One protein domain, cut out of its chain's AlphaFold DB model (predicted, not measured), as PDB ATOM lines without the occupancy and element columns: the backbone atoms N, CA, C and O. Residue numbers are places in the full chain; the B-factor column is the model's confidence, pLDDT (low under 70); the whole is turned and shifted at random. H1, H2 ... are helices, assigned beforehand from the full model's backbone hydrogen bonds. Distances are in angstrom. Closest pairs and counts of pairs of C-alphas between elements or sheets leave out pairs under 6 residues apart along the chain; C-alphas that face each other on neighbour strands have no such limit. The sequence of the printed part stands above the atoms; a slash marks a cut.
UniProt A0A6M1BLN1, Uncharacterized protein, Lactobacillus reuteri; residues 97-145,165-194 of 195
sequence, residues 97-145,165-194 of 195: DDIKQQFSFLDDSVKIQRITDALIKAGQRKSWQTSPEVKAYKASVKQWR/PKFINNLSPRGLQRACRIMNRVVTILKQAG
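AT A GLANCE: This is residues 97 to 145 and 165 to 194 of the 195 residues of an uncharacterized protein of Lactobacillus reuteri (UniProt A0A6M1BLN1). The longest helix, H4, and the helix H2 run loosely side by side, with the short H1 beside them, while H3 stands off as a separate arm across an open gap. An arching link joins H2 to H3, and residues 124 to 136, of which 132 to 136 belong to H3, stick out free. The printed part has 79 residues with four named helices, in the order H1, H2, H3, H4, and no named strand; its class is all helix. It is loose, with a radius of gyration of the C-alphas of 14.4 A, and flat, spanning 39 by 37 by 18 A.

HOW THE PARTS SIT: H4, residues 173 to 192, touches no helix. It is near H2, residues 109 to 123, with 6 pairs of C-alphas within 10 A but no pair within 8 A. H1, residues 97 to 102, is close to H4 but not clearly touching; their closest C-alphas, of Gln 102 and Arg 185, are 7.3 A apart. These two helices run opposite ways at a steep tilt of 43 degrees. H1 and H2 touch, H2 with residues 112 to 116 alone, and their closest C-alphas, of Lys 100 and Ile 112, are 6.2 A apart. They run opposite ways at a steep tilt of 70.0 degrees, only just short of about perpendicular. H3, residues 132 to 145, is apart from H1, H2 and H4. In H1, H2, H3 and H4 every O i to N i+4 pair is within hydrogen-bond range.

IN THESE COORDINATES: H4 measures 29.0 A from first to last C-alpha and ends with C-alpha 192 at (376.597, 258.633, 272.451). H2 measures 21.0 A, H3 20.1 A and H1 8.6 A. H1 begins with C-alpha 97 at (385.260, 249.373, 281.510), and H3 with C-alpha 132 at (353.723, 252.015, 276.018).

THE WHOLE: The two C-alphas farthest apart, of Asp 97 and Gln 143, are 39.0 A apart. Residues 146 to 164 are not printed, and C-alphas 145 and 165 are 13.6 A apart across the cut. The links H1 to H2 and H2 to H3 are short; H3 to H4 is the link across the cut. The mean pLDDT of the printed part is 72.5, with 29 residues under 70, among them 125 to 130, 165 to 171 and 190 to 194.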
ATOM      1  N   ASP A  97     384.339 248.734 280.572       80.06
ATOM      2  CA  ASP A  97     385.260 249.373 281.510       80.06
ATOM      3  C   ASP A  97     385.067 250.891 281.542       80.06
ATOM      4  O   ASP A  97     385.122 251.484 282.622       80.06
ATOM      5  N   ASP A  98     384.692 251.501 280.413       81.62
ATOM      6  CA  ASP A  98     384.230 252.891 280.386       81.62
ATOM      7  C   ASP A  98     382.969 253.054 281.246       81.62
ATOM      8  O   ASP A  98     382.956 253.879 282.161       81.62
ATOM      9  N   ILE A  99     381.944 252.206 281.059       80.88
ATOM     10  CA  ILE A  99     380.717 252.247 281.877       80.88
ATOM     11  C   ILE A  99     381.053 252.132 283.372       80.88
ATOM     12  O   ILE A  99     380.540 252.906 284.185       80.88
ATOM     13  N   LYS A 100     381.935 251.205 283.761       82.38
ATOM     14  CA  LYS A 100     382.340 251.060 285.168       82.38
ATOM     15  C   LYS A 100     382.983 252.334 285.714       82.38
ATOM     16  O   LYS A 100     382.643 252.744 286.824       82.38
ATOM     17  N   GLN A 101     383.847 252.997 284.944       83.88
ATOM     18  CA  GLN A 101     384.426 254.287 285.335       83.88
ATOM     19  C   GLN A 101     383.356 255.382 285.438       83.88
ATOM     20  O   GLN A 101     383.340 256.144 286.407       83.88
ATOM     21  N   GLN A 102     382.408 255.422 284.494       79.88
ATOM     22  CA  GLN A 102     381.290 256.368 284.473       79.88
ATOM     23  C   GLN A 102     380.387 256.269 285.715       79.88
ATOM     24  O   GLN A 102     379.838 257.288 286.140       79.88
ATOM     25  N   PHE A 103     380.229 255.067 286.278       83.00
ATOM     26  CA  PHE A 103     379.399 254.791 287.457       83.00
ATOM     27  C   PHE A 103     380.197 254.551 288.751       83.00
ATOM     28  O   PHE A 103     379.597 254.205 289.769       83.00
ATOM     29  N   SER A 104     381.513 254.796 288.747       83.38
ATOM     30  CA  SER A 104     382.403 254.650 289.917       83.38
ATOM     31  C   SER A 104     381.892 255.363 291.174       83.38
ATOM     32  O   SER A 104     381.976 254.805 292.260       83.38
ATOM     33  N   PHE A 105     381.239 256.523 291.024       81.56
ATOM     34  CA  PHE A 105     380.639 257.303 292.119       81.56
ATOM     35  C   PHE A 105     379.552 256.570 292.932       81.56
ATOM     36  O   PHE A 105     379.026 257.124 293.899       81.56
ATOM     37  N   LEU A 106     379.104 255.389 292.491       81.62
ATOM     38  CA  LEU A 106     378.121 254.593 293.218       81.62
ATOM     39  C   LEU A 106     378.729 253.757 294.347       81.62
ATOM     40  O   LEU A 106     377.935 253.298 295.172       81.62
ATOM     41  N   ASP A 107     380.056 253.576 294.374       80.31
ATOM     42  CA  ASP A 107     380.808 252.788 295.367       80.31
ATOM     43  C   ASP A 107     380.197 251.396 295.641       80.31
ATOM     44  O   ASP A 107     380.293 250.844 296.734       80.31
ATOM     45  N   ASP A 108     379.515 250.826 294.643       84.38
ATOM     46  CA  ASP A 108     378.785 249.562 294.741       84.38
ATOM     47  C   ASP A 108     379.012 248.760 293.457       84.38
ATOM     48  O   ASP A 108     378.333 248.942 292.441       84.38
ATOM     49  N   SER A 109     380.019 247.888 293.503       80.06
ATOM     50  CA  SER A 109     380.486 247.109 292.353       80.06
ATOM     51  C   SER A 109     379.395 246.207 291.770       80.06
ATOM     52  O   SER A 109     379.303 246.070 290.550       80.06
ATOM     53  N   VAL A 110     378.516 245.659 292.614       84.25
ATOM     54  CA  VAL A 110     377.409 244.788 292.195       84.25
ATOM     55  C   VAL A 110     376.356 245.592 291.433       84.25
ATOM     56  O   VAL A 110     375.856 245.149 290.395       84.25
ATOM     57  N   LYS A 111     376.030 246.805 291.898       81.94
ATOM     58  CA  LYS A 111     375.110 247.697 291.172       81.94
ATOM     59  C   LYS A 111     375.707 248.184 289.856       81.94
ATOM     60  O   LYS A 111     374.991 248.222 288.859       81.94
ATOM     61  N   ILE A 112     376.999 248.510 289.834       83.94
ATOM     62  CA  ILE A 112     377.698 248.944 288.617       83.94
ATOM     63  C   ILE A 112     377.698 247.823 287.567       83.94
ATOM     64  O   ILE A 112     377.377 248.083 286.408       83.94
ATOM     65  N   GLN A 113     377.969 246.574 287.962       82.38
ATOM     66  CA  GLN A 113     377.886 245.415 287.063       82.38
ATOM     67  C   GLN A 113     376.478 245.242 286.486       82.38
ATOM     68  O   GLN A 113     376.317 245.188 285.271       82.38
ATOM     69  N   ARG A 114     375.439 245.281 287.334       84.81
ATOM     70  CA  ARG A 114     374.038 245.181 286.886       84.81
ATOM     71  C   ARG A 114     373.646 246.267 285.882       84.81
ATOM     72  O   ARG A 114     372.927 245.984 284.925       84.81
ATOM     73  N   ILE A 115     374.099 247.503 286.099       83.50
ATOM     74  CA  ILE A 115     373.869 248.620 285.170       83.50
ATOM     75  C   ILE A 115     374.609 248.373 283.850       83.50
ATOM     76  O   ILE A 115     374.031 248.558 282.781       83.50
ATOM     77  N   THR A 116     375.857 247.909 283.925       84.06
ATOM     78  CA  THR A 116     376.695 247.605 282.756       84.06
ATOM     79  C   THR A 116     376.056 246.528 281.881       84.06
ATOM     80  O   THR A 116     375.857 246.748 280.686       84.06
ATOM     81  N   ASP A 117     375.623 245.416 282.477       83.06
ATOM     82  CA  ASP A 117     374.964 244.317 281.766       83.06
ATOM     83  C   ASP A 117     373.649 244.759 281.113       83.06
ATOM     84  O   ASP A 117     373.355 244.410 279.965       83.06
ATOM     85  N   ALA A 118     372.853 245.565 281.825       83.00
ATOM     86  CA  ALA A 118     371.598 246.095 281.305       83.00
ATOM     87  C   ALA A 118     371.816 247.021 280.097       83.00
ATOM     88  O   ALA A 118     371.071 246.924 279.119       83.00
ATOM     89  N   LEU A 119     372.844 247.878 280.135       81.12
ATOM     90  CA  LEU A 119     373.198 248.777 279.034       81.12
ATOM     91  C   LEU A 119     373.711 248.005 277.816       81.12
ATOM     92  O   LEU A 119     373.241 248.244 276.705       81.12
ATOM     93  N   ILE A 120     374.594 247.024 278.016       81.81
ATOM     94  CA  ILE A 120     375.087 246.154 276.936       81.81
ATOM     95  C   ILE A 120     373.920 245.425 276.262       81.81
ATOM     96  O   ILE A 120     373.791 245.457 275.036       81.81
ATOM     97  N   LYS A 121     373.017 244.832 277.051       82.62
ATOM     98  CA  LYS A 121     371.817 244.151 276.544       82.62
ATOM     99  C   LYS A 121     370.875 245.101 275.799       82.62
ATOM    100  O   LYS A 121     370.223 244.695 274.837       82.62
ATOM    101  N   ALA A 122     370.771 246.354 276.239       73.25
ATOM    102  CA  ALA A 122     369.950 247.361 275.578       73.25
ATOM    103  C   ALA A 122     370.555 247.798 274.233       73.25
ATOM    104  O   ALA A 122     369.832 247.869 273.242       73.25
ATOM    105  N   GLY A 123     371.874 247.994 274.166       70.38
ATOM    106  CA  GLY A 123     372.584 248.353 272.933       70.38
ATOM    107  C   GLY A 123     372.602 247.248 271.867       70.38
ATOM    108  O   GLY A 123     372.797 247.529 270.692       70.38
ATOM    109  N   GLN A 124     372.364 245.989 272.245       72.25
ATOM    110  CA  GLN A 124     372.237 244.868 271.301       72.25
ATOM    111  C   GLN A 124     370.895 244.853 270.541       72.25
ATOM    112  O   GLN A 124     370.714 244.054 269.616       72.25
ATOM    113  N   ARG A 125     369.920 245.692 270.921       66.06
ATOM    114  CA  ARG A 125     368.604 245.728 270.269       66.06
ATOM    115  C   ARG A 125     368.691 246.434 268.916       66.06
ATOM    116  O   ARG A 125     369.141 247.565 268.826       66.06
ATOM    117  N   LYS A 126     368.172 245.782 267.870       59.19
ATOM    118  CA  LYS A 126     368.145 246.311 266.491       59.19
ATOM    119  C   LYS A 126     367.142 247.453 266.273       59.19
ATOM    120  O   LYS A 126     367.245 248.157 265.279       59.19
ATOM    121  N   SER A 127     366.149 247.609 267.152       60.66
ATOM    122  CA  SER A 127     365.231 248.754 267.141       60.66
ATOM    123  C   SER A 127     364.782 249.094 268.561       60.66
ATOM    124  O   SER A 127     364.339 248.216 269.312       60.66
ATOM    125  N   TRP A 128     364.895 250.367 268.933       62.47
ATOM    126  CA  TRP A 128     364.390 250.899 270.195       62.47
ATOM    127  C   TRP A 128     362.921 251.294 270.044       62.47
ATOM    128  O   TRP A 128     362.556 252.453 269.861       62.47
ATOM    129  N   GLN A 129     362.028 250.307 270.121       62.53
ATOM    130  CA  GLN A 129     360.606 250.604 270.259       62.53
ATOM    131  C   GLN A 129     360.350 251.153 271.665       62.53
ATOM    132  O   GLN A 129     360.586 250.478 272.668       62.53
ATOM    133  N   THR A 130     359.872 252.396 271.747       68.44
ATOM    134  CA  THR A 130     359.490 253.009 273.025       68.44
ATOM    135  C   THR A 130     358.345 252.199 273.641       68.44
ATOM    136  O   THR A 130     357.316 252.018 272.982       68.44
ATOM    137  N   SER A 131     358.498 251.728 274.884       71.44
ATOM    138  CA  SER A 131     357.426 250.986 275.559       71.44
ATOM    139  C   SER A 131     356.171 251.865 275.718       71.44
ATOM    140  O   SER A 131     356.288 253.097 275.786       71.44
ATOM    141  N   PRO A 132     354.964 251.271 275.782       72.88
ATOM    142  CA  PRO A 132     353.723 252.015 276.018       72.88
ATOM    143  C   PRO A 132     353.800 252.912 277.263       72.88
ATOM    144  O   PRO A 132     353.340 254.050 277.238       72.88
ATOM    145  N   GLU A 133     354.476 252.442 278.312       70.94
ATOM    146  CA  GLU A 133     354.692 253.164 279.571       70.94
ATOM    147  C   GLU A 133     355.549 254.420 279.375       70.94
ATOM    148  O   GLU A 133     355.213 255.495 279.869       70.94
ATOM    149  N   VAL A 134     356.638 254.320 278.603       70.19
ATOM    150  CA  VAL A 134     357.508 255.469 278.314       70.19
ATOM    151  C   VAL A 134     356.791 256.478 277.413       70.19
ATOM    152  O   VAL A 134     356.959 257.686 277.593       70.19
ATOM    153  N   LYS A 135     355.952 256.017 276.474       73.44
ATOM    154  CA  LYS A 135     355.095 256.903 275.667       73.44
ATOM    155  C   LYS A 135     354.086 257.650 276.547       73.44
ATOM    156  O   LYS A 135     353.989 258.872 276.431       73.44
ATOM    157  N   ALA A 136     353.411 256.949 277.460       71.50
ATOM    158  CA  ALA A 136     352.477 257.543 278.417       71.50
ATOM    159  C   ALA A 136     353.168 258.569 279.334       71.50
ATOM    160  O   ALA A 136     352.659 259.671 279.534       71.50
ATOM    161  N   TYR A 137     354.377 258.264 279.813       69.88
ATOM    162  CA  TYR A 137     355.168 259.199 280.613       69.88
ATOM    163  C   TYR A 137     355.564 260.458 279.828       69.88
ATOM    164  O   TYR A 137     355.386 261.573 280.316       69.88
ATOM    165  N   LYS A 138     356.050 260.315 278.586       73.88
ATOM    166  CA  LYS A 138     356.368 261.464 277.716       73.88
ATOM    167  C   LYS A 138     355.140 262.350 277.477       73.88
ATOM    168  O   LYS A 138     355.274 263.573 277.493       73.88
ATOM    169  N   ALA A 139     353.964 261.749 277.287       74.69
ATOM    170  CA  ALA A 139     352.703 262.476 277.154       74.69
ATOM    171  C   ALA A 139     352.349 263.241 278.441       74.69
ATOM    172  O   ALA A 139     352.065 264.433 278.369       74.69
ATOM    173  N   SER A 140     352.481 262.607 279.612       69.44
ATOM    174  CA  SER A 140     352.279 263.248 280.920       69.44
ATOM    175  C   SER A 140     353.234 264.430 281.156       69.44
ATOM    176  O   SER A 140     352.797 265.499 281.574       69.44
ATOM    177  N   VAL A 141     354.518 264.303 280.803       66.12
ATOM    178  CA  VAL A 141     355.494 265.409 280.906       66.12
ATOM    179  C   VAL A 141     355.170 266.543 279.930       66.12
ATOM    180  O   VAL A 141     355.333 267.715 280.267       66.12
ATOM    181  N   LYS A 142     354.729 266.222 278.708       74.25
ATOM    182  CA  LYS A 142     354.315 267.230 277.721       74.25
ATOM    183  C   LYS A 142     353.083 267.997 278.205       74.25
ATOM    184  O   LYS A 142     353.067 269.220 278.081       74.25
ATOM    185  N   GLN A 143     352.116 267.293 278.793       68.94
ATOM    186  CA  GLN A 143     350.947 267.894 279.429       68.94
ATOM    187  C   GLN A 143     351.377 268.838 280.558       68.94
ATOM    188  O   GLN A 143     351.076 270.021 280.494       68.94
ATOM    189  N   TRP A 144     352.232 268.375 281.478       63.81
ATOM    190  CA  TRP A 144     352.772 269.190 282.577       63.81
ATOM    191  C   TRP A 144     353.507 270.462 282.118       63.81
ATOM    192  O   TRP A 144     353.465 271.479 282.799       63.81
ATOM    193  N   ARG A 145     354.203 270.429 280.971       62.50
ATOM    194  CA  ARG A 145     354.865 271.622 280.401       62.50
ATOM    195  C   ARG A 145     353.892 272.599 279.740       62.50
ATOM    196  O   ARG A 145     354.216 273.778 279.623       62.50
ATOM    197  N   PRO A 165     356.930 262.633 289.345       51.22
ATOM    198  CA  PRO A 165     357.079 261.261 288.883       51.22
ATOM    199  C   PRO A 165     357.284 260.323 290.069       51.22
ATOM    200  O   PRO A 165     358.108 260.639 290.922       51.22
ATOM    201  N   LYS A 166     356.516 259.227 290.165       51.94
ATOM    202  CA  LYS A 166     356.373 258.402 291.390       51.94
ATOM    203  C   LYS A 166     357.699 258.032 292.082       51.94
ATOM    204  O   LYS A 166     357.714 257.756 293.275       51.94
ATOM    205  N   PHE A 167     358.814 258.059 291.350       53.88
ATOM    206  CA  PHE A 167     360.164 257.843 291.860       53.88
ATOM    207  C   PHE A 167     360.774 259.012 292.665       53.88
ATOM    208  O   PHE A 167     361.731 258.778 293.389       53.88
ATOM    209  N   ILE A 168     360.276 260.248 292.556       53.75
ATOM    210  CA  ILE A 168     360.853 261.452 293.188       53.75
ATOM    211  C   ILE A 168     360.298 261.680 294.597       53.75
ATOM    212  O   ILE A 168     361.058 262.040 295.491       53.75
ATOM    213  N   ASN A 169     358.999 261.443 294.816       56.00
ATOM    214  CA  ASN A 169     358.318 261.828 296.064       56.00
ATOM    215  C   ASN A 169     358.806 261.053 297.303       56.00
ATOM    216  O   ASN A 169     358.637 261.528 298.420       56.00
ATOM    217  N   ASN A 170     359.448 259.897 297.107       62.34
ATOM    218  CA  ASN A 170     359.937 259.033 298.189       62.34
ATOM    219  C   ASN A 170     361.451 259.165 298.439       62.34
ATOM    220  O   ASN A 170     362.020 258.382 299.201       62.34
ATOM    221  N   LEU A 171     362.138 260.101 297.772       61.41
ATOM    222  CA  LEU A 171     363.589 260.254 297.878       61.41
ATOM    223  C   LEU A 171     363.962 261.420 298.796       61.41
ATOM    224  O   LEU A 171     363.466 262.534 298.655       61.41
ATOM    225  N   SER A 172     364.920 261.182 299.695       72.75
ATOM    226  CA  SER A 172     365.559 262.258 300.457       72.75
ATOM    227  C   SER A 172     366.285 263.237 299.517       72.75
ATOM    228  O   SER A 172     366.663 262.844 298.411       72.75
ATOM    229  N   PRO A 173     366.585 264.480 299.939       67.06
ATOM    230  CA  PRO A 173     367.321 265.441 299.107       67.06
ATOM    231  C   PRO A 173     368.648 264.888 298.551       67.06
ATOM    232  O   PRO A 173     368.995 265.110 297.390       67.06
ATOM    233  N   ARG A 174     369.360 264.080 299.351       64.62
ATOM    234  CA  ARG A 174     370.576 263.362 298.925       64.62
ATOM    235  C   ARG A 174     370.270 262.235 297.931       64.62
ATOM    236  O   ARG A 174     371.007 262.051 296.963       64.62
ATOM    237  N   GLY A 175     369.181 261.495 298.145       69.50
ATOM    238  CA  GLY A 175     368.703 260.452 297.232       69.50
ATOM    239  C   GLY A 175     368.286 261.006 295.870       69.50
ATOM    240  O   GLY A 175     368.628 260.424 294.843       69.50
ATOM    241  N   LEU A 176     367.642 262.173 295.855       68.38
ATOM    242  CA  LEU A 176     367.243 262.880 294.642       68.38
ATOM    243  C   LEU A 176     368.459 263.302 293.816       68.38
ATOM    244  O   LEU A 176     368.535 263.004 292.625       68.38
ATOM    245  N   GLN A 177     369.454 263.924 294.455       68.75
ATOM    246  CA  GLN A 177     370.686 264.328 293.779       68.75
ATOM    247  C   GLN A 177     371.413 263.123 293.164       68.75
ATOM    248  O   GLN A 177     371.880 263.185 292.023       68.75
ATOM    249  N   ARG A 178     371.476 262.003 293.894       73.75
ATOM    250  CA  ARG A 178     372.077 260.756 293.405       73.75
ATOM    251  C   ARG A 178     371.291 260.173 292.226       73.75
ATOM    252  O   ARG A 178     371.904 259.791 291.231       73.75
ATOM    253  N   ALA A 179     369.960 260.163 292.289       73.75
ATOM    254  CA  ALA A 179     369.100 259.680 291.211       73.75
ATOM    255  C   ALA A 179     369.246 260.516 289.930       73.75
ATOM    256  O   ALA A 179     369.420 259.958 288.846       73.75
ATOM    257  N   CYS A 180     369.266 261.848 290.046       71.44
ATOM    258  CA  CYS A 180     369.493 262.743 288.911       71.44
ATOM    259  C   CYS A 180     370.853 262.495 288.244       71.44
ATOM    260  O   CYS A 180     370.934 262.462 287.018       71.44
ATOM    261  N   ARG A 181     371.913 262.264 289.031       74.88
ATOM    262  CA  ARG A 181     373.248 261.928 288.502       74.88
ATOM    263  C   ARG A 181     373.242 260.615 287.718       74.88
ATOM    264  O   ARG A 181     373.768 260.580 286.608       74.88
ATOM    265  N   ILE A 182     372.608 259.569 288.253       77.94
ATOM    266  CA  ILE A 182     372.478 258.269 287.573       77.94
ATOM    267  C   ILE A 182     371.720 258.434 286.252       77.94
ATOM    268  O   ILE A 182     372.210 258.003 285.211       77.94
ATOM    269  N   MET A 183     370.559 259.097 286.275       78.44
ATOM    270  CA  MET A 183     369.753 259.294 285.068       78.44
ATOM    271  C   MET A 183     370.492 260.112 284.007       78.44
ATOM    272  O   MET A 183     370.494 259.725 282.842       78.44
ATOM    273  N   ASN A 184     371.175 261.191 284.397       74.69
ATOM    274  CA  ASN A 184     371.980 261.981 283.465       74.69
ATOM    275  C   ASN A 184     373.082 261.143 282.811       74.69
ATOM    276  O   ASN A 184     373.320 261.286 281.610       74.69
ATOM    277  N   ARG A 185     373.730 260.247 283.565       76.94
ATOM    278  CA  ARG A 185     374.784 259.386 283.019       76.94
ATOM    279  C   ARG A 185     374.224 258.377 282.023       76.94
ATOM    280  O   ARG A 185     374.735 258.293 280.914       76.94
ATOM    281  N   VAL A 186     373.117 257.716 282.365       79.25
ATOM    282  CA  VAL A 186     372.406 256.798 281.456       79.25
ATOM    283  C   VAL A 186     371.982 257.512 280.169       79.25
ATOM    284  O   VAL A 186     372.248 257.016 279.082       79.25
ATOM    285  N   VAL A 187     371.385 258.704 280.268       75.00
ATOM    286  CA  VAL A 187     370.967 259.484 279.090       75.00
ATOM    287  C   VAL A 187     372.163 259.894 278.230       75.00
ATOM    288  O   VAL A 187     372.071 259.867 277.009       75.00
ATOM    289  N   THR A 188     373.290 260.259 278.842       72.69
ATOM    290  CA  THR A 188     374.508 260.632 278.104       72.69
ATOM    291  C   THR A 188     375.078 259.444 277.330       72.69
ATOM    292  O   THR A 188     375.415 259.595 276.159       72.69
ATOM    293  N   ILE A 189     375.128 258.267 277.960       73.12
ATOM    294  CA  ILE A 189     375.584 257.022 277.326       73.12
ATOM    295  C   ILE A 189     374.683 256.661 276.137       73.12
ATOM    296  O   ILE A 189     375.180 256.331 275.064       73.12
ATOM    297  N   LEU A 190     373.361 256.777 276.291       69.69
ATOM    298  CA  LEU A 190     372.420 256.484 275.206       69.69
ATOM    299  C   LEU A 190     372.554 257.470 274.032       69.69
ATOM    300  O   LEU A 190     372.594 257.037 272.885       69.69
ATOM    301  N   LYS A 191     372.755 258.765 274.308       68.75
ATOM    302  CA  LYS A 191     373.021 259.772 273.265       68.75
ATOM    303  C   LYS A 191     374.289 259.492 272.464       68.75
ATOM    304  O   LYS A 191     374.312 259.697 271.255       68.75
ATOM    305  N   GLN A 192     375.349 259.020 273.123       63.50
ATOM    306  CA  GLN A 192     376.597 258.633 272.451       63.50
ATOM    307  C   GLN A 192     376.411 257.431 271.513       63.50
ATOM    308  O   GLN A 192     377.149 257.306 270.538       63.50
ATOM    309  N   ALA A 193     375.414 256.583 271.772       60.38
ATOM    310  CA  ALA A 193     375.055 255.457 270.915       60.38
ATOM    311  C   ALA A 193     374.151 255.836 269.722       60.38
ATOM    312  O   ALA A 193     373.855 254.965 268.905       60.38
ATOM    313  N   GLY A 194     373.757 257.109 269.582       51.09
ATOM    314  CA  GLY A 194     372.938 257.597 268.466       51.09
ATOM    315  C   GLY A 194     371.426 257.623 268.720       51.09
ATOM    316  O   GLY A 194     370.674 257.701 267.751       51.09
TER     317      GLY A 194